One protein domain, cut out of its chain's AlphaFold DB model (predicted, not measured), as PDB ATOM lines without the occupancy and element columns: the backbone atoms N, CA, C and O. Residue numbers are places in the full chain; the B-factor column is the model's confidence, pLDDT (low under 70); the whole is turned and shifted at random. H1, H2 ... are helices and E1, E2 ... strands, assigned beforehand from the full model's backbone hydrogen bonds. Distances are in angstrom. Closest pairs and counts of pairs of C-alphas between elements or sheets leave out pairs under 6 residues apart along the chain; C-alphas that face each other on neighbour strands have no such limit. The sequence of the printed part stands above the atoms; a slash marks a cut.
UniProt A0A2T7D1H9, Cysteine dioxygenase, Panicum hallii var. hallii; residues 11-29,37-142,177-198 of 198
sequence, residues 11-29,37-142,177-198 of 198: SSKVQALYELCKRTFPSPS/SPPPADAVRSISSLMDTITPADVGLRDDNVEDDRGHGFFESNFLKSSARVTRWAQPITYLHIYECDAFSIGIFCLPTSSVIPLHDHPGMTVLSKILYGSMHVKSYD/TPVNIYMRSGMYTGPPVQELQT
ATOM      1  N   SER A  11     -16.281 -38.204   6.346       79.38
ATOM      2  CA  SER A  11     -15.430 -37.166   6.922       79.38
ATOM      3  C   SER A  11     -15.650 -37.107   8.432       79.38
ATOM      4  O   SER A  11     -16.782 -37.138   8.918       79.38
ATOM      5  N   SER A  12     -14.558 -37.032   9.194       92.06
ATOM      6  CA  SER A  12     -14.642 -36.771  10.631       92.06
ATOM      7  C   SER A  12     -15.228 -35.377  10.875       92.06
ATOM      8  O   SER A  12     -15.136 -34.492  10.019       92.06
ATOM      9  N   LYS A  13     -15.784 -35.129  12.068       94.56
ATOM     10  CA  LYS A  13     -16.257 -33.779  12.424       94.56
ATOM     11  C   LYS A  13     -15.125 -32.748  12.409       94.56
ATOM     12  O   LYS A  13     -15.351 -31.602  12.041       94.56
ATOM     13  N   VAL A  14     -13.903 -33.172  12.741       94.50
ATOM     14  CA  VAL A  14     -12.692 -32.339  12.664       94.50
ATOM     15  C   VAL A  14     -12.384 -31.953  11.216       94.50
ATOM     16  O   VAL A  14     -12.122 -30.786  10.937       94.50
ATOM     17  N   GLN A  15     -12.508 -32.894  10.273       94.62
ATOM     18  CA  GLN A  15     -12.371 -32.603   8.846       94.62
ATOM     19  C   GLN A  15     -13.472 -31.651   8.357       94.62
ATOM     20  O   GLN A  15     -13.187 -30.712   7.620       94.62
ATOM     21  N   ALA A  16     -14.721 -31.860   8.784       94.44
ATOM     22  CA  ALA A  16     -15.829 -30.970   8.438       94.44
ATOM     23  C   ALA A  16     -15.614 -29.544   8.977       94.44
ATOM     24  O   ALA A  16     -15.911 -28.577   8.277       94.44
ATOM     25  N   LEU A  17     -15.061 -29.410  10.192       95.44
ATOM     26  CA  LEU A  17     -14.705 -28.121  10.784       95.44
ATOM     27  C   LEU A  17     -13.627 -27.420   9.956       95.44
ATOM     28  O   LEU A  17     -13.806 -26.263   9.591       95.44
ATOM     29  N   TYR A  18     -12.559 -28.136   9.600       94.62
ATOM     30  CA  TYR A  18     -11.510 -27.617   8.723       94.62
ATOM     31  C   TYR A  18     -12.070 -27.119   7.381       94.62
ATOM     32  O   TYR A  18     -11.783 -25.997   6.968       94.62
ATOM     33  N   GLU A  19     -12.904 -27.916   6.710       93.62
ATOM     34  CA  GLU A  19     -13.485 -27.552   5.412       93.62
ATOM     35  C   GLU A  19     -14.431 -26.358   5.496       93.62
ATOM     36  O   GLU A  19     -14.516 -25.559   4.558       93.62
ATOM     37  N   LEU A  20     -15.157 -26.228   6.606       93.12
ATOM     38  CA  LEU A  20     -16.011 -25.077   6.851       93.12
ATOM     39  C   LEU A  20     -15.170 -23.818   7.100       93.12
ATOM     40  O   LEU A  20     -15.390 -22.818   6.422       93.12
ATOM     41  N   CYS A  21     -14.158 -23.888   7.971       93.06
ATOM     42  CA  CYS A  21     -13.233 -22.781   8.222       93.06
ATOM     43  C   CYS A  21     -12.518 -22.336   6.941       93.06
ATOM     44  O   CYS A  21     -12.514 -21.151   6.633       93.06
ATOM     45  N   LYS A  22     -12.005 -23.270   6.133       90.25
ATOM     46  CA  LYS A  22     -11.335 -22.965   4.857       90.25
ATOM     47  C   LYS A  22     -12.241 -22.233   3.864       90.25
ATOM     48  O   LYS A  22     -11.766 -21.425   3.073       90.25
ATOM     49  N   ARG A  23     -13.548 -22.507   3.896       88.31
ATOM     50  CA  ARG A  23     -14.545 -21.827   3.056       88.31
ATOM     51  C   ARG A  23     -14.896 -20.437   3.579       88.31
ATOM     52  O   ARG A  23     -15.167 -19.546   2.784       88.31
ATOM     53  N   THR A  24     -14.923 -20.269   4.899       88.06
ATOM     54  CA  THR A  24     -15.235 -18.997   5.563       88.06
ATOM     55  C   THR A  24     -14.054 -18.027   5.551       88.06
ATOM     56  O   THR A  24     -14.264 -16.827   5.397       88.06
ATOM     57  N   PHE A  25     -12.831 -18.540   5.685       85.62
ATOM     58  CA  PHE A  25     -11.594 -17.772   5.813       85.62
ATOM     59  C   PHE A  25     -10.643 -18.088   4.642       85.62
ATOM     60  O   PHE A  25      -9.720 -18.896   4.792       85.62
ATOM     61  N   PRO A  26     -10.869 -17.514   3.446       75.00
ATOM     62  CA  PRO A  26      -9.976 -17.713   2.309       75.00
ATOM     63  C   PRO A  26      -8.598 -17.086   2.570       75.00
ATOM     64  O   PRO A  26      -8.487 -16.035   3.200       75.00
ATOM     65  N   SER A  27      -7.543 -17.730   2.061       66.19
ATOM     66  CA  SER A  27      -6.167 -17.241   2.217       66.19
ATOM     67  C   SER A  27      -5.999 -15.842   1.596       66.19
ATOM     68  O   SER A  27      -6.487 -15.612   0.484       66.19
ATOM     69  N   PRO A  28      -5.266 -14.920   2.254       60.91
ATOM     70  CA  PRO A  28      -5.045 -13.554   1.771       60.91
ATOM     71  C   PRO A  28      -4.352 -13.472   0.398       60.91
ATOM     72  O   PRO A  28      -4.502 -12.472  -0.300       60.91
ATOM     73  N   SER A  29      -3.677 -14.539  -0.049       53.88
ATOM     74  CA  SER A  29      -3.153 -14.672  -1.422       53.88
ATOM     75  C   SER A  29      -4.245 -14.548  -2.504       53.88
ATOM     76  O   SER A  29      -3.989 -14.043  -3.596       53.88
ATOM     77  N   SER A  37     -11.747  -7.645   8.176       70.25
ATOM     78  CA  SER A  37     -13.150  -7.529   8.533       70.25
ATOM     79  C   SER A  37     -13.561  -8.800   9.269       70.25
ATOM     80  O   SER A  37     -13.158  -9.889   8.842       70.25
ATOM     81  N   PRO A  38     -14.373  -8.697  10.332       80.62
ATOM     82  CA  PRO A  38     -14.879  -9.877  11.010       80.62
ATOM     83  C   PRO A  38     -15.642 -10.772  10.019       80.62
ATOM     84  O   PRO A  38     -16.269 -10.259   9.082       80.62
ATOM     85  N   PRO A  39     -15.602 -12.103  10.200       84.19
ATOM     86  CA  PRO A  39     -16.350 -13.016   9.349       84.19
ATOM     87  C   PRO A  39     -17.858 -12.716   9.397       84.19
ATOM     88  O   PRO A  39     -18.370 -12.275  10.431       84.19
ATOM     89  N   PRO A  40     -18.599 -13.004   8.311       87.06
ATOM     90  CA  PRO A  40     -20.052 -12.882   8.285       87.06
ATOM     91  C   PRO A  40     -20.731 -13.630   9.447       87.06
ATOM     92  O   PRO A  40     -20.328 -14.734   9.825       87.06
ATOM     93  N   ALA A  41     -21.784 -13.041  10.019       89.38
ATOM     94  CA  ALA A  41     -22.442 -13.574  11.218       89.38
ATOM     95  C   ALA A  41     -23.094 -14.956  11.006       89.38
ATOM     96  O   ALA A  41     -23.173 -15.770  11.927       89.38
ATOM     97  N   ASP A  42     -23.568 -15.236   9.794       90.81
ATOM     98  CA  ASP A  42     -24.083 -16.541   9.378       90.81
ATOM     99  C   ASP A  42     -22.975 -17.603   9.322       90.81
ATOM    100  O   ASP A  42     -23.186 -18.738   9.763       90.81
ATOM    101  N   ALA A  43     -21.778 -17.229   8.868       89.94
ATOM    102  CA  ALA A  43     -20.610 -18.099   8.875       89.94
ATOM    103  C   ALA A  43     -20.150 -18.415  10.307       89.94
ATOM    104  O   ALA A  43     -19.957 -19.585  10.642       89.94
ATOM    105  N   VAL A  44     -20.092 -17.406  11.187       92.06
ATOM    106  CA  VAL A  44     -19.814 -17.583  12.626       92.06
ATOM    107  C   VAL A  44     -20.812 -18.545  13.270       92.06
ATOM    108  O   VAL A  44     -20.416 -19.474  13.976       92.06
ATOM    109  N   ARG A  45     -22.112 -18.368  12.996       94.69
ATOM    110  CA  ARG A  45     -23.168 -19.245  13.519       94.69
ATOM    111  C   ARG A  45     -23.029 -20.676  13.007       94.69
ATOM    112  O   ARG A  45     -23.220 -21.615  13.773       94.69
ATOM    113  N   SER A  46     -22.675 -20.841  11.735       95.62
ATOM    114  CA  SER A  46     -22.482 -22.155  11.116       95.62
ATOM    115  C   SER A  46     -21.296 -22.898  11.733       95.62
ATOM    116  O   SER A  46     -21.424 -24.072  12.076       95.62
ATOM    117  N   ILE A  47     -20.163 -22.213  11.931       95.50
ATOM    118  CA  ILE A  47     -18.983 -22.795  12.584       95.50
ATOM    119  C   ILE A  47     -19.297 -23.134  14.043       95.50
ATOM    120  O   ILE A  47     -19.015 -24.249  14.474       95.50
ATOM    121  N   SER A  48     -19.944 -22.225  14.776       96.50
ATOM    122  CA  SER A  48     -20.333 -22.450  16.177       96.50
ATOM    123  C   SER A  48     -21.251 -23.665  16.313       96.50
ATOM    124  O   SER A  48     -20.972 -24.567  17.098       96.50
ATOM    125  N   SER A  49     -22.283 -23.758  15.466       97.25
ATOM    126  CA  SER A  49     -23.202 -24.899  15.462       97.25
ATOM    127  C   SER A  49     -22.493 -26.215  15.150       97.25
ATOM    128  O   SER A  49     -22.872 -27.244  15.701       97.25
ATOM    129  N   LEU A  50     -21.480 -26.210  14.277       96.44
ATOM    130  CA  LEU A  50     -20.683 -27.403  14.011       96.44
ATOM    131  C   LEU A  50     -19.799 -27.756  15.213       96.44
ATOM    132  O   LEU A  50     -19.778 -28.920  15.616       96.44
ATOM    133  N   MET A  51     -19.126 -26.768  15.814       96.50
ATOM    134  CA  MET A  51     -18.325 -26.946  17.028       96.50
ATOM    135  C   MET A  51     -19.161 -27.549  18.161       96.50
ATOM    136  O   MET A  51     -18.691 -28.476  18.818       96.50
ATOM    137  N   ASP A  52     -20.410 -27.112  18.339       96.75
ATOM    138  CA  ASP A  52     -21.333 -27.632  19.356       96.75
ATOM    139  C   ASP A  52     -21.565 -29.146  19.245       96.75
ATOM    140  O   ASP A  52     -21.717 -29.826  20.260       96.75
ATOM    141  N   THR A  53     -21.492 -29.708  18.035       96.50
ATOM    142  CA  THR A  53     -21.635 -31.157  17.817       96.50
ATOM    143  C   THR A  53     -20.368 -31.965  18.109       96.50
ATOM    144  O   THR A  53     -20.443 -33.195  18.181       96.50
ATOM    145  N   ILE A  54     -19.202 -31.323  18.243       95.44
ATOM    146  CA  ILE A  54     -17.912 -31.994  18.457       95.44
ATOM    147  C   ILE A  54     -17.816 -32.459  19.908       95.44
ATOM    148  O   ILE A  54     -17.844 -31.656  20.842       95.44
ATOM    149  N   THR A  55     -17.661 -33.763  20.097       94.44
ATOM    150  CA  THR A  55     -17.449 -34.394  21.402       94.44
ATOM    151  C   THR A  55     -15.955 -34.609  21.666       94.44
ATOM    152  O   THR A  55     -15.163 -34.597  20.722       94.44
ATOM    153  N   PRO A  56     -15.538 -34.859  22.921       92.19
ATOM    154  CA  PRO A  56     -14.155 -35.234  23.227       92.19
ATOM    155  C   PRO A  56     -13.650 -36.421  22.387       92.19
ATOM    156  O   PRO A  56     -12.538 -36.384  21.862       92.19
ATOM    157  N   ALA A  57     -14.494 -37.432  22.157       90.75
ATOM    158  CA  ALA A  57     -14.131 -38.603  21.361       90.75
ATOM    159  C   ALA A  57     -13.840 -38.263  19.888       90.75
ATOM    160  O   ALA A  57     -12.945 -38.859  19.288       90.75
ATOM    161  N   ASP A  58     -14.545 -37.277  19.317       92.81
ATOM    162  CA  ASP A  58     -14.341 -36.840  17.928       92.81
ATOM    163  C   ASP A  58     -12.951 -36.218  17.700       92.81
ATOM    164  O   ASP A  58     -12.473 -36.193  16.568       92.81
ATOM    165  N   VAL A  59     -12.300 -35.740  18.767       92.81
ATOM    166  CA  VAL A  59     -10.951 -35.146  18.758       92.81
ATOM    167  C   VAL A  59      -9.904 -36.039  19.440       92.81
ATOM    168  O   VAL A  59      -8.810 -35.584  19.759       92.81
ATOM    169  N   GLY A  60     -10.218 -37.319  19.665       88.81
ATOM    170  CA  GLY A  60      -9.277 -38.292  20.233       88.81
ATOM    171  C   GLY A  60      -9.091 -38.214  21.752       88.81
ATOM    172  O   GLY A  60      -8.178 -38.841  22.282       88.81
ATOM    173  N   LEU A  61      -9.951 -37.482  22.465       84.62
ATOM    174  CA  LEU A  61      -9.969 -37.407  23.927       84.62
ATOM    175  C   LEU A  61     -10.994 -38.433  24.443       84.62
ATOM    176  O   LEU A  61     -12.181 -38.127  24.555       84.62
ATOM    177  N   ARG A  62     -10.571 -39.680  24.675       70.06
ATOM    178  CA  ARG A  62     -11.432 -40.753  25.212       70.06
ATOM    179  C   ARG A  62     -11.199 -40.930  26.711       70.06
ATOM    180  O   ARG A  62     -10.073 -40.767  27.171       70.06
ATOM    181  N   ASP A  63     -12.266 -41.263  27.440       58.06
ATOM    182  CA  ASP A  63     -12.158 -41.778  28.808       58.06
ATOM    183  C   ASP A  63     -11.854 -43.269  28.714       58.06
ATOM    184  O   ASP A  63     -12.765 -44.092  28.630       58.06
ATOM    185  N   ASP A  64     -10.583 -43.637  28.634       47.53
ATOM    186  CA  ASP A  64     -10.228 -45.056  28.639       47.53
ATOM    187  C   ASP A  64     -10.166 -45.617  30.078       47.53
ATOM    188  O   ASP A  64      -9.688 -46.732  30.271       47.53
ATOM    189  N   ASN A  65     -10.659 -44.884  31.095       43.91
ATOM    190  CA  ASN A  65     -10.582 -45.294  32.499       43.91
ATOM    191  C   ASN A  65     -11.925 -45.188  33.245       43.91
ATOM    192  O   ASN A  65     -12.047 -44.560  34.297       43.91
ATOM    193  N   VAL A  66     -12.948 -45.875  32.729       42.72
ATOM    194  CA  VAL A  66     -14.083 -46.304  33.559       42.72
ATOM    195  C   VAL A  66     -13.583 -47.449  34.442       42.72
ATOM    196  O   VAL A  66     -13.730 -48.591  34.040       42.72
ATOM    197  N   GLU A  67     -12.905 -47.142  35.554       42.34
ATOM    198  CA  GLU A  67     -12.772 -47.951  36.790       42.34
ATOM    199  C   GLU A  67     -11.679 -47.367  37.728       42.34
ATOM    200  O   GLU A  67     -10.676 -48.011  38.013       42.34
ATOM    201  N   ASP A  68     -11.862 -46.154  38.264       42.00
ATOM    202  CA  ASP A  68     -11.475 -45.884  39.664       42.00
ATOM    203  C   ASP A  68     -12.245 -44.668  40.202       42.00
ATOM    204  O   ASP A  68     -11.984 -43.512  39.859       42.00
ATOM    205  N   ASP A  69     -13.207 -44.945  41.077       45.47
ATOM    206  CA  ASP A  69     -13.996 -44.008  41.885       45.47
ATOM    207  C   ASP A  69     -13.121 -43.297  42.947       45.47
ATOM    208  O   ASP A  69     -13.409 -43.283  44.142       45.47
ATOM    209  N   ARG A  70     -11.975 -42.738  42.534       48.38
ATOM    210  CA  ARG A  70     -10.991 -42.098  43.430       48.38
ATOM    211  C   ARG A  70     -10.508 -40.719  42.992       48.38
ATOM    212  O   ARG A  70      -9.566 -40.182  43.573       48.38
ATOM    213  N   GLY A  71     -11.174 -40.082  42.031       46.12
ATOM    214  CA  GLY A  71     -10.868 -38.689  41.675       46.12
ATOM    215  C   GLY A  71      -9.507 -38.515  40.989       46.12
ATOM    216  O   GLY A  71      -8.832 -37.498  41.177       46.12
ATOM    217  N   HIS A  72      -9.102 -39.502  40.190       45.69
ATOM    218  CA  HIS A  72      -7.932 -39.442  39.321       45.69
ATOM    219  C   HIS A  72      -8.372 -39.007  37.915       45.69
ATOM    220  O   HIS A  72      -8.986 -39.761  37.173       45.69
ATOM    221  N   GLY A  73      -8.129 -37.741  37.565       43.88
ATOM    222  CA  GLY A  73      -8.550 -37.179  36.282       43.88
ATOM    223  C   GLY A  73      -7.785 -37.761  35.086       43.88
ATOM    224  O   GLY A  73      -6.569 -37.620  35.029       43.88
ATOM    225  N   PHE A  74      -8.521 -38.373  34.155       41.19
ATOM    226  CA  PHE A  74      -8.489 -38.341  32.672       41.19
ATOM    227  C   PHE A  74      -7.183 -38.170  31.847       41.19
ATOM    228  O   PHE A  74      -7.251 -38.109  30.627       41.19
ATOM    229  N   PHE A  75      -5.984 -38.092  32.423       43.44
ATOM    230  CA  PHE A  75      -4.716 -37.938  31.680       43.44
ATOM    231  C   PHE A  75      -3.788 -39.151  31.840       43.44
ATOM    232  O   PHE A  75      -2.564 -39.048  31.740       43.44
ATOM    233  N   GLU A  76      -4.370 -40.324  32.091       42.22
ATOM    234  CA  GLU A  76      -3.645 -41.563  32.355       42.22
ATOM    235  C   GLU A  76      -3.700 -42.508  31.149       42.22
ATOM    236  O   GLU A  76      -4.305 -43.572  31.168       42.22
ATOM    237  N   SER A  77      -3.046 -42.115  30.054       41.78
ATOM    238  CA  SER A  77      -2.712 -43.037  28.964       41.78
ATOM    239  C   SER A  77      -1.286 -42.775  28.467       41.78
ATOM    240  O   SER A  77      -0.992 -41.848  27.719       41.78
ATOM    241  N   ASN A  78      -0.373 -43.613  28.966       38.03
ATOM    242  CA  ASN A  78       0.986 -43.910  28.491       38.03
ATOM    243  C   ASN A  78       2.126 -42.866  28.504       38.03
ATOM    244  O   ASN A  78       3.236 -43.252  28.144       38.03
ATOM    245  N   PHE A  79       1.972 -41.637  29.016       43.69
ATOM    246  CA  PHE A  79       3.117 -40.698  29.141       43.69
ATOM    247  C   PHE A  79       3.684 -40.484  30.564       43.69
ATOM    248  O   PHE A  79       4.703 -39.813  30.713       43.69
ATOM    249  N   LEU A  80       3.077 -41.049  31.620       42.84
ATOM    250  CA  LEU A  80       3.373 -40.668  33.020       42.84
ATOM    251  C   LEU A  80       3.678 -41.823  33.998       42.84
ATOM    252  O   LEU A  80       3.616 -41.627  35.208       42.84
ATOM    253  N   LYS A  81       4.138 -42.996  33.536       38.44
ATOM    254  CA  LYS A  81       4.640 -44.051  34.454       38.44
ATOM    255  C   LYS A  81       5.941 -43.687  35.204       38.44
ATOM    256  O   LYS A  81       6.396 -44.464  36.034       38.44
ATOM    257  N   SER A  82       6.527 -42.510  34.960       33.62
ATOM    258  CA  SER A  82       7.800 -42.077  35.565       33.62
ATOM    259  C   SER A  82       7.697 -40.856  36.493       33.62
ATOM    260  O   SER A  82       8.727 -40.341  36.924       33.62
ATOM    261  N   SER A  83       6.503 -40.355  36.821       41.78
ATOM    262  CA  SER A  83       6.394 -39.173  37.692       41.78
ATOM    263  C   SER A  83       5.365 -39.361  38.797       41.78
ATOM    264  O   SER A  83       4.363 -38.658  38.908       41.78
ATOM    265  N   ALA A  84       5.639 -40.344  39.653       42.22
ATOM    266  CA  ALA A  84       5.018 -40.413  40.960       42.22
ATOM    267  C   ALA A  84       5.257 -39.083  41.703       42.22
ATOM    268  O   ALA A  84       6.393 -38.750  42.038       42.22
ATOM    269  N   ARG A  85       4.168 -38.368  42.014       41.84
ATOM    270  CA  ARG A  85       4.109 -37.242  42.969       41.84
ATOM    271  C   ARG A  85       4.675 -35.884  42.521       41.84
ATOM    272  O   ARG A  85       5.144 -35.130  43.371       41.84
ATOM    273  N   VAL A  86       4.562 -35.489  41.250       42.31
ATOM    274  CA  VAL A  86       4.614 -34.044  40.940       42.31
ATOM    275  C   VAL A  86       3.302 -33.416  41.411       42.31
ATOM    276  O   VAL A  86       2.218 -33.903  41.093       42.31
ATOM    277  N   THR A  87       3.400 -32.379  42.240       43.19
ATOM    278  CA  THR A  87       2.261 -31.654  42.811       43.19
ATOM    279  C   THR A  87       1.257 -31.297  41.708       43.19
ATOM    280  O   THR A  87       1.624 -30.720  40.687       43.19
ATOM    281  N   ARG A  88      -0.032 -31.635  41.897       48.44
ATOM    282  CA  ARG A  88      -1.113 -31.375  40.911       48.44
ATOM    283  C   ARG A  88      -1.179 -29.908  40.442       48.44
ATOM    284  O   ARG A  88      -1.729 -29.627  39.388       48.44
ATOM    285  N   TRP A  89      -0.586 -29.005  41.220       44.38
ATOM    286  CA  TRP A  89      -0.513 -27.558  41.031       44.38
ATOM    287  C   TRP A  89       0.514 -27.088  39.989       44.38
ATOM    288  O   TRP A  89       0.518 -25.911  39.650       44.38
ATOM    289  N   ALA A  90       1.397 -27.967  39.502       54.72
ATOM    290  CA  ALA A  90       2.533 -27.588  38.653       54.72
ATOM    291  C   ALA A  90       2.476 -28.165  37.226       54.72
ATOM    292  O   ALA A  90       3.467 -28.098  36.499       54.72
ATOM    293  N   GLN A  91       1.356 -28.769  36.814       68.00
ATOM    294  CA  GLN A  91       1.244 -29.281  35.447       68.00
ATOM    295  C   GLN A  91       1.059 -28.109  34.467       68.00
ATOM    296  O   GLN A  91       0.149 -27.300  34.661       68.00
ATOM    297  N   PRO A  92       1.898 -27.994  33.424       81.31
ATOM    298  CA  PRO A  92       1.764 -26.936  32.434       81.31
ATOM    299  C   PRO A  92       0.516 -27.144  31.573       81.31
ATOM    300  O   PRO A  92       0.119 -28.283  31.297       81.31
ATOM    301  N   ILE A  93      -0.069 -26.042  31.100       88.06
ATOM    302  CA  ILE A  93      -1.134 -26.083  30.093       88.06
ATOM    303  C   ILE A  93      -0.573 -26.783  28.854       88.06
ATOM    304  O   ILE A  93       0.544 -26.492  28.424       88.06
ATOM    305  N   THR A  94      -1.322 -27.732  28.297       90.69
ATOM    306  CA  THR A  94      -0.910 -28.429  27.072       90.69
ATOM    307  C   THR A  94      -1.678 -27.879  25.879       90.69
ATOM    308  O   THR A  94      -2.900 -27.786  25.941       90.69
ATOM    309  N   TYR A  95      -0.973 -27.540  24.802       92.69
ATOM    310  CA  TYR A  95      -1.573 -27.151  23.527       92.69
ATOM    311  C   TYR A  95      -1.483 -28.314  22.540       92.69
ATOM    312  O   TYR A  95      -0.391 -28.811  22.265       92.69
ATOM    313  N   LEU A  96      -2.629 -28.760  22.026       93.44
ATOM    314  CA  LEU A  96      -2.719 -29.752  20.958       93.44
ATOM    315  C   LEU A  96      -2.998 -29.017  19.650       93.44
ATOM    316  O   LEU A  96      -4.107 -28.530  19.425       93.44
ATOM    317  N   HIS A  97      -1.981 -28.934  18.800       93.69
ATOM    318  CA  HIS A  97      -2.104 -28.339  17.477       93.69
ATOM    319  C   HIS A  97      -2.851 -29.294  16.534       93.69
ATOM    320  O   HIS A  97      -2.439 -30.444  16.373       93.69
ATOM    321  N   ILE A  98      -3.919 -28.813  15.890       94.38
ATOM    322  CA  ILE A  98      -4.656 -29.569  14.864       94.38
ATOM    323  C   ILE A  98      -4.297 -29.042  13.479       94.38
ATOM    324  O   ILE A  98      -3.942 -29.823  12.596       94.38
ATOM    325  N   TYR A  99      -4.396 -27.728  13.284       94.50
ATOM    326  CA  TYR A  99      -4.166 -27.092  11.995       94.50
ATOM    327  C   TYR A  99      -3.824 -25.612  12.158       94.50
ATOM    328  O   TYR A  99      -4.373 -24.950  13.037       94.50
ATOM    329  N   GLU A 100      -2.995 -25.075  11.271       93.56
ATOM    330  CA  GLU A 100      -2.668 -23.652  11.215       93.56
ATOM    331  C   GLU A 100      -2.368 -23.238   9.772       93.56
ATOM    332  O   GLU A 100      -1.693 -23.958   9.035       93.56
ATOM    333  N   CYS A 101      -2.883 -22.076   9.376       90.06
ATOM    334  CA  CYS A 101      -2.517 -21.367   8.155       90.06
ATOM    335  C   CYS A 101      -2.636 -19.850   8.374       90.06
ATOM    336  O   CYS A 101      -3.104 -19.401   9.419       90.06
ATOM    337  N   ASP A 102      -2.288 -19.052   7.360       88.56
ATOM    338  CA  ASP A 102      -2.338 -17.581   7.433       88.56
ATOM    339  C   ASP A 102      -3.735 -17.011   7.739       88.56
ATOM    340  O   ASP A 102      -3.857 -15.868   8.171       88.56
ATOM    341  N   ALA A 103      -4.798 -17.776   7.468       88.25
ATOM    342  CA  ALA A 103      -6.177 -17.319   7.619       88.25
ATOM    343  C   ALA A 103      -6.827 -17.757   8.940       88.25
ATOM    344  O   ALA A 103      -7.673 -17.036   9.469       88.25
ATOM    345  N   PHE A 104      -6.482 -18.936   9.467       92.69
ATOM    346  CA  PHE A 104      -7.054 -19.456  10.709       92.69
ATOM    347  C   PHE A 104      -6.173 -20.538  11.340       92.69
ATOM    348  O   PHE A 104      -5.395 -21.215  10.667       92.69
ATOM    349  N   SER A 105      -6.370 -20.764  12.636       94.75
ATOM    350  CA  SER A 105      -5.788 -21.882  13.374       94.75
ATOM    351  C   SER A 105      -6.866 -22.669  14.119       94.75
ATOM    352  O   SER A 105      -7.932 -22.152  14.462       94.75
ATOM    353  N   ILE A 106      -6.605 -23.956  14.330       96.00
ATOM    354  CA  ILE A 106      -7.425 -24.874  15.115       96.00
ATOM    355  C   ILE A 106      -6.495 -25.571  16.107       96.00
ATOM    356  O   ILE A 106      -5.542 -26.254  15.726       96.00
ATOM    357  N   GLY A 107      -6.813 -25.448  17.390       95.56
ATOM    358  CA  GLY A 107      -6.076 -26.108  18.456       95.56
ATOM    359  C   GLY A 107      -6.937 -26.342  19.688       95.56
ATOM    360  O   GLY A 107      -8.034 -25.797  19.818       95.56
ATOM    361  N   ILE A 108      -6.441 -27.186  20.587       95.56
ATOM    362  CA  ILE A 108      -7.104 -27.528  21.849       95.56
ATOM    363  C   ILE A 108      -6.169 -27.176  23.002       95.56
ATOM    364  O   ILE A 108      -5.009 -27.587  23.015       95.56
ATOM    365  N   PHE A 109      -6.694 -26.467  23.997       93.75
ATOM    366  CA  PHE A 109      -6.003 -26.240  25.261       93.75
ATOM    367  C   PHE A 109      -6.492 -27.233  26.313       93.75
ATOM    368  O   PHE A 109      -7.679 -27.283  26.635       93.75
ATOM    369  N   CYS A 110      -5.564 -27.995  26.883       91.81
ATOM    370  CA  CYS A 110      -5.816 -28.865  28.024       91.81
ATOM    371  C   CYS A 110      -5.311 -28.166  29.288       91.81
ATOM    372  O   CYS A 110      -4.100 -28.027  29.491       91.81
ATOM    373  N   LEU A 111      -6.253 -27.722  30.121       90.44
ATOM    374  CA  LEU A 111      -6.000 -26.984  31.354       90.44
ATOM    375  C   LEU A 111      -6.167 -27.919  32.564       90.44
ATOM    376  O   LEU A 111      -7.281 -28.376  32.825       90.44
ATOM    377  N   PRO A 112      -5.099 -28.201  33.331       87.00
ATOM    378  CA  PRO A 112      -5.221 -28.840  34.640       87.00
ATOM    379  C   PRO A 112      -6.107 -28.028  35.595       87.00
ATOM    380  O   PRO A 112      -6.251 -26.811  35.449       87.00
ATOM    381  N   THR A 113      -6.669 -28.673  36.621       82.94
ATOM    382  CA  THR A 113      -7.438 -27.969  37.659       82.94
ATOM    383  C   THR A 113      -6.614 -26.833  38.267       82.94
ATOM    384  O   THR A 113      -5.445 -27.020  38.597       82.94
ATOM    385  N   SER A 114      -7.235 -25.663  38.416       80.12
ATOM    386  CA  SER A 114      -6.612 -24.433  38.930       80.12
ATOM    387  C   SER A 114      -5.531 -23.805  38.038       80.12
ATOM    388  O   SER A 114      -4.898 -22.839  38.464       80.12
ATOM    389  N   SER A 115      -5.316 -24.295  36.812       84.12
ATOM    390  CA  SER A 115      -4.490 -23.582  35.830       84.12
ATOM    391  C   SER A 115      -5.239 -22.377  35.255       84.12
ATOM    392  O   SER A 115      -6.469 -22.360  35.180       84.12
ATOM    393  N   VAL A 116      -4.489 -21.339  34.883       86.44
ATOM    394  CA  VAL A 116      -5.031 -20.060  34.418       86.44
ATOM    395  C   VAL A 116      -4.315 -19.673  33.136       86.44
ATOM    396  O   VAL A 116      -3.087 -19.667  33.089       86.44
ATOM    397  N   ILE A 117      -5.089 -19.315  32.115       89.19
ATOM    398  CA  ILE A 117      -4.604 -18.490  31.013       89.19
ATOM    399  C   ILE A 117      -4.820 -17.047  31.479       89.19
ATOM    400  O   ILE A 117      -5.974 -16.652  31.669       89.19
ATOM    401  N   PRO A 118      -3.754 -16.282  31.769       89.50
ATOM    402  CA  PRO A 118      -3.897 -14.908  32.227       89.50
ATOM    403  C   PRO A 118      -4.642 -14.035  31.213       89.50
ATOM    404  O   PRO A 118      -4.774 -14.404  30.043       89.50
ATOM    405  N   LEU A 119      -5.089 -12.856  31.650       89.69
ATOM    406  CA  LEU A 119      -5.719 -11.889  30.754       89.69
ATOM    407  C   LEU A 119      -4.774 -11.558  29.587       89.69
ATOM    408  O   LEU A 119      -3.606 -11.232  29.799       89.69
ATOM    409  N   HIS A 120      -5.288 -11.675  28.368       88.38
ATOM    410  CA  HIS A 120      -4.580 -11.389  27.126       88.38
ATOM    411  C   HIS A 120      -5.578 -10.883  26.081       88.38
ATOM    412  O   HIS A 120      -6.782 -11.094  26.224       88.38
ATOM    413  N   ASP A 121      -5.063 -10.203  25.058       86.62
ATOM    414  CA  ASP A 121      -5.851  -9.647  23.957       86.62
ATOM    415  C   ASP A 121      -5.623 -10.447  22.660       86.62
ATOM    416  O   ASP A 121      -4.609 -11.133  22.497       86.62
ATOM    417  N   HIS A 122      -6.570 -10.333  21.732       90.00
ATOM    418  CA  HIS A 122      -6.584 -10.953  20.412       90.00
ATOM    419  C   HIS A 122      -6.752  -9.876  19.323       90.00
ATOM    420  O   HIS A 122      -7.796  -9.803  18.665       90.00
ATOM    421  N   PRO A 123      -5.740  -9.010  19.113       87.44
ATOM    422  CA  PRO A 123      -5.866  -7.848  18.241       87.44
ATOM    423  C   PRO A 123      -6.157  -8.259  16.794       87.44
ATOM    424  O   PRO A 123      -5.375  -8.969  16.164       87.44
ATOM    425  N   GLY A 124      -7.291  -7.796  16.259       83.69
ATOM    426  CA  GLY A 124      -7.708  -8.067  14.879       83.69
ATOM    427  C   GLY A 124      -8.160  -9.507  14.609       83.69
ATOM    428  O   GLY A 124      -8.329  -9.873  13.448       83.69
ATOM    429  N   MET A 125      -8.366 -10.327  15.645       89.19
ATOM    430  CA  MET A 125      -8.777 -11.723  15.497       89.19
ATOM    431  C   MET A 125     -10.225 -11.941  15.947       89.19
ATOM    432  O   MET A 125     -10.724 -11.296  16.863       89.19
ATOM    433  N   THR A 126     -10.898 -12.914  15.330       91.38
ATOM    434  CA  THR A 126     -12.164 -13.471  15.828       91.38
ATOM    435  C   THR A 126     -11.892 -14.866  16.373       91.38
ATOM    436  O   THR A 126     -11.485 -15.748  15.620       91.38
ATOM    437  N   VAL A 127     -12.111 -15.073  17.674       94.56
ATOM    438  CA  VAL A 127     -11.841 -16.353  18.343       94.56
ATOM    439  C   VAL A 127     -13.150 -17.060  18.680       94.56
ATOM    440  O   VAL A 127     -14.009 -16.519  19.370       94.56
ATOM    441  N   LEU A 128     -13.280 -18.301  18.212       95.44
ATOM    442  CA  LEU A 128     -14.387 -19.202  18.530       95.44
ATOM    443  C   LEU A 128     -13.867 -20.252  19.510       95.44
ATOM    444  O   LEU A 128     -12.909 -20.958  19.210       95.44
ATOM    445  N   SER A 129     -14.474 -20.349  20.690       95.94
ATOM    446  CA  SER A 129     -14.025 -21.254  21.754       95.94
ATOM    447  C   SER A 129     -15.172 -22.111  22.272       95.94
ATOM    448  O   SER A 129     -16.265 -21.612  22.521       95.94
ATOM    449  N   LYS A 130     -14.901 -23.403  22.476       95.81
ATOM    450  CA  LYS A 130     -15.844 -24.369  23.049       95.81
ATOM    451  C   LYS A 130     -15.158 -25.221  24.111       95.81
ATOM    452  O   LYS A 130     -14.094 -25.784  23.867       95.81
ATOM    453  N   ILE A 131     -15.814 -25.381  25.260       95.44
ATOM    454  CA  ILE A 131     -15.401 -26.338  26.291       95.44
ATOM    455  C   ILE A 131     -15.807 -27.745  25.831       95.44
ATOM    456  O   ILE A 131     -16.979 -28.014  25.571       95.44
ATOM    457  N   LEU A 132     -14.831 -28.646  25.695       93.44
ATOM    458  CA  LEU A 132     -15.077 -30.041  25.312       93.44
ATOM    459  C   LEU A 132     -15.523 -30.894  26.505       93.44
ATOM    460  O   LEU A 132     -16.415 -31.725  26.357       93.44
ATOM    461  N   TYR A 133     -14.917 -30.677  27.673       90.38
ATOM    462  CA  TYR A 133     -15.282 -31.296  28.946       90.38
ATOM    463  C   TYR A 133     -14.757 -30.451  30.118       90.38
ATOM    464  O   TYR A 133     -13.888 -29.596  29.941       90.38
ATOM    465  N   GLY A 134     -15.270 -30.711  31.323       89.81
ATOM    466  CA  GLY A 134     -14.900 -29.975  32.533       89.81
ATOM    467  C   GLY A 134     -15.629 -28.635  32.671       89.81
ATOM    468  O   GLY A 134     -16.690 -28.422  32.088       89.81
ATOM    469  N   SER A 135     -15.073 -27.739  33.486       88.19
ATOM    470  CA  SER A 135     -15.615 -26.396  33.712       88.19
ATOM    471  C   SER A 135     -14.488 -25.369  33.784       88.19
ATOM    472  O   SER A 135     -13.382 -25.679  34.226       88.19
ATOM    473  N   MET A 136     -14.769 -24.149  33.329       87.75
ATOM    474  CA  MET A 136     -13.816 -23.043  33.300       87.75
ATOM    475  C   MET A 136     -14.523 -21.753  33.704       87.75
ATOM    476  O   MET A 136     -15.651 -21.501  33.284       87.75
ATOM    477  N   HIS A 137     -13.854 -20.930  34.508       92.88
ATOM    478  CA  HIS A 137     -14.298 -19.570  34.784       92.88
ATOM    479  C   HIS A 137     -13.677 -18.622  33.757       92.88
ATOM    480  O   HIS A 137     -12.455 -18.566  33.640       92.88
ATOM    481  N   VAL A 138     -14.513 -17.885  33.025       93.25
ATOM    482  CA  VAL A 138     -14.076 -16.965  31.967       93.25
ATOM    483  C   VAL A 138     -14.459 -15.542  32.344       93.25
ATOM    484  O   VAL A 138     -15.595 -15.285  32.741       93.25
ATOM    485  N   LYS A 139     -13.503 -14.622  32.206       93.38
ATOM    486  CA  LYS A 139     -13.728 -13.177  32.258       93.38
ATOM    487  C   LYS A 139     -13.198 -12.570  30.965       93.38
ATOM    488  O   LYS A 139     -12.057 -12.841  30.604       93.38
ATOM    489  N   SER A 140     -14.014 -11.759  30.308       92.06
ATOM    490  CA  SER A 140     -13.665 -11.009  29.100       92.06
ATOM    491  C   SER A 140     -13.994  -9.535  29.308       92.06
ATOM    492  O   SER A 140     -14.921  -9.204  30.050       92.06
ATOM    493  N   TYR A 141     -13.229  -8.663  28.663       92.62
ATOM    494  CA  TYR A 141     -13.391  -7.216  28.731       92.62
ATOM    495  C   TYR A 141     -13.300  -6.650  27.320       92.62
ATOM    496  O   TYR A 141     -12.512  -7.147  26.520       92.62
ATOM    497  N   ASP A 142     -14.071  -5.600  27.058       90.06
ATOM    498  CA  ASP A 142     -13.940  -4.779  25.860       90.06
ATOM    499  C   ASP A 142     -13.305  -3.439  26.237       90.06
ATOM    500  O   ASP A 142     -13.518  -2.913  27.337       90.06
ATOM    501  N   THR A 177       0.823  -8.103  28.468       44.31
ATOM    502  CA  THR A 177       0.699  -9.546  28.276       44.31
ATOM    503  C   THR A 177       1.728 -10.222  29.176       44.31
ATOM    504  O   THR A 177       2.925  -9.935  29.044       44.31
ATOM    505  N   PRO A 178       1.309 -11.031  30.165       48.81
ATOM    506  CA  PRO A 178       2.268 -11.641  31.058       48.81
ATOM    507  C   PRO A 178       3.232 -12.446  30.203       48.81
ATOM    508  O   PRO A 178       2.848 -13.323  29.426       48.81
ATOM    509  N   VAL A 179       4.496 -12.053  30.304       51.56
ATOM    510  CA  VAL A 179       5.583 -12.627  29.540       51.56
ATOM    511  C   VAL A 179       5.681 -14.091  29.963       51.56
ATOM    512  O   VAL A 179       6.047 -14.395  31.096       51.56
ATOM    513  N   ASN A 180       5.350 -14.973  29.018       52.69
ATOM    514  CA  ASN A 180       5.535 -16.423  29.045       52.69
ATOM    515  C   ASN A 180       4.479 -17.239  29.824       52.69
ATOM    516  O   ASN A 180       4.737 -17.773  30.905       52.69
ATOM    517  N   ILE A 181       3.298 -17.431  29.219       64.38
ATOM    518  CA  ILE A 181       2.459 -18.590  29.557       64.38
ATOM    519  C   ILE A 181       3.251 -19.834  29.149       64.38
ATOM    520  O   ILE A 181       3.413 -20.110  27.961       64.38
ATOM    521  N   TYR A 182       3.762 -20.582  30.126       69.00
ATOM    522  CA  TYR A 182       4.480 -21.818  29.847       69.00
ATOM    523  C   TYR A 182       3.488 -22.894  29.381       69.00
ATOM    524  O   TYR A 182       2.842 -23.573  30.184       69.00
ATOM    525  N   MET A 183       3.347 -23.008  28.061       82.00
ATOM    526  CA  MET A 183       2.563 -24.047  27.407       82.00
ATOM    527  C   MET A 183       3.484 -25.153  26.906       82.00
ATOM    528  O   MET A 183       4.501 -24.908  26.259       82.00
ATOM    529  N   ARG A 184       3.105 -26.397  27.180       87.56
ATOM    530  CA  ARG A 184       3.753 -27.576  26.612       87.56
ATOM    531  C   ARG A 184       3.042 -27.953  25.316       87.56
ATOM    532  O   ARG A 184       1.826 -28.130  25.318       87.56
ATOM    533  N   SER A 185       3.785 -28.141  24.230       86.88
ATOM    534  CA  SER A 185       3.223 -28.747  23.018       86.88
ATOM    535  C   SER A 185       2.910 -30.224  23.272       86.88
ATOM    536  O   SER A 185       3.752 -30.957  23.799       86.88
ATOM    537  N   GLY A 186       1.689 -30.650  22.963       86.25
ATOM    538  CA  GLY A 186       1.255 -32.040  23.042       86.25
ATOM    539  C   GLY A 186       0.993 -32.634  21.661       86.25
ATOM    540  O   GLY A 186       0.758 -31.920  20.690       86.25
ATOM    541  N   MET A 187       1.013 -33.963  21.584       87.88
ATOM    542  CA  MET A 187       0.708 -34.690  20.351       87.88
ATOM    543  C   MET A 187      -0.801 -34.878  20.216       87.88
ATOM    544  O   MET A 187      -1.423 -35.525  21.058       87.88
ATOM    545  N   TYR A 188      -1.388 -34.328  19.155       90.25
ATOM    546  CA  TYR A 188      -2.781 -34.582  18.801       90.25
ATOM    547  C   TYR A 188      -2.936 -36.006  18.241       90.25
ATOM    548  O   TYR A 188      -2.208 -36.408  17.335       90.25
ATOM    549  N   THR A 189      -3.878 -36.771  18.795       88.50
ATOM    550  CA  THR A 189      -4.115 -38.190  18.463       88.50
ATOM    551  C   THR A 189      -5.482 -38.445  17.825       88.50
ATOM    552  O   THR A 189      -5.826 -39.593  17.541       88.50
ATOM    553  N   GLY A 190      -6.281 -37.395  17.610       89.44
ATOM    554  CA  GLY A 190      -7.575 -37.496  16.945       89.44
ATOM    555  C   GLY A 190      -7.464 -37.653  15.421       89.44
ATOM    556  O   GLY A 190      -6.365 -37.731  14.868       89.44
ATOM    557  N   PRO A 191      -8.607 -37.690  14.711       91.62
ATOM    558  CA  PRO A 191      -8.631 -37.792  13.256       91.62
ATOM    559  C   PRO A 191      -7.826 -36.656  12.603       91.62
ATOM    560  O   PRO A 191      -8.059 -35.493  12.952       91.62
ATOM    561  N   PRO A 192      -6.907 -36.960  11.665       89.19
ATOM    562  CA  PRO A 192      -6.098 -35.945  11.005       89.19
ATOM    563  C   PRO A 192      -6.940 -35.115  10.037       89.19
ATOM    564  O   PRO A 192      -7.913 -35.603   9.456       89.19
ATOM    565  N   VAL A 193      -6.515 -33.872   9.829       90.25
ATOM    566  CA  VAL A 193      -7.039 -33.014   8.768       90.25
ATOM    567  C   VAL A 193      -6.312 -33.337   7.464       90.25
ATOM    568  O   VAL A 193      -5.086 -33.383   7.421       90.25
ATOM    569  N   GLN A 194      -7.070 -33.570   6.396       86.44
ATOM    570  CA  GLN A 194      -6.555 -33.779   5.048       86.44
ATOM    571  C   GLN A 194      -6.746 -32.507   4.228       86.44
ATOM    572  O   GLN A 194      -7.877 -32.086   3.959       86.44
ATOM    573  N   GLU A 195      -5.636 -31.917   3.791       78.19
ATOM    574  CA  GLU A 195      -5.655 -30.862   2.787       78.19
ATOM    575  C   GLU A 195      -5.870 -31.497   1.413       78.19
ATOM    576  O   GLU A 195      -4.935 -31.951   0.757       78.19
ATOM    577  N   LEU A 196      -7.125 -31.579   0.976       65.50
ATOM    578  CA  LEU A 196      -7.408 -31.949  -0.406       65.50
ATOM    579  C   LEU A 196      -6.827 -30.860  -1.318       65.50
ATOM    580  O   LEU A 196      -7.288 -29.716  -1.295       65.50
ATOM    581  N   GLN A 197      -5.796 -31.223  -2.083       45.88
ATOM    582  CA  GLN A 197      -5.318 -30.452  -3.226       45.88
ATOM    583  C   GLN A 197      -6.409 -30.510  -4.300       45.88
ATOM    584  O   GLN A 197      -6.567 -31.525  -4.976       45.88
ATOM    585  N   THR A 198      -7.217 -29.459  -4.384       44.94
ATOM    586  CA  THR A 198      -8.030 -29.147  -5.570       44.94
ATOM    587  C   THR A 198      -7.243 -28.266  -6.510       44.94
ATOM    588  O   THR A 198      -6.634 -27.304  -5.986       44.94
TER     589      THR A 198
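This is residues 11 to 29, 37 to 142 and 177 to 198 of the 198 residues of the protein "Cysteine dioxygenase" of Panicum hallii var. hallii (UniProt A0A2T7D1H9). Little is regular structure here: helices H1 and H2 lie side by side off a small, strongly twisted sheet, E2 E1 E3, amid long loops; residues 67 to 72 and 78 to 87 stick out. The 147 printed residues hold H1 H2 H3 E1 E2 E3 in chain order, mixed class and mixed sheet, with only 46 in named elements. The whole is only just compact, close to loose: radius of gyration of the C-alphas 17.3 A, spans 50 by 37 by 24 A.

H1, residues 13 to 24, begins at C-alpha (-16.257, -33.779, 12.424); it and H2, residues 41 to 52, each measure 16.3 A. H3 is residues 56 to 59. E1, residues 93 to 100, measures 19.1 A; E2 is residues 105 to 110. E3, residues 183 to 186, ends at C-alpha (1.255, -32.040, 23.042).

H1 touches H2, opposite ways at a shallow tilt of 9 degrees; C-alphas 24 and 43 are closest, 6.4 A. H1 only grazes the sheet. Every O i to N i+4 pair in H1 and H2 is within hydrogen-bond range; H3 is too short for one. E1 and E2 form an antiparallel hairpin, N 96 and O 108 within hydrogen-bond range at 2.8 A; E3 is parallel to E1, N 184 and O 93 at 2.8 A.

Residues 30 to 36 and 143 to 176 are cut out, with C-alpha gaps of 15.8 A and 15.6 A. The link H3 to E1 is long. 41 residues, among them 63 to 91, have pLDDT under 70.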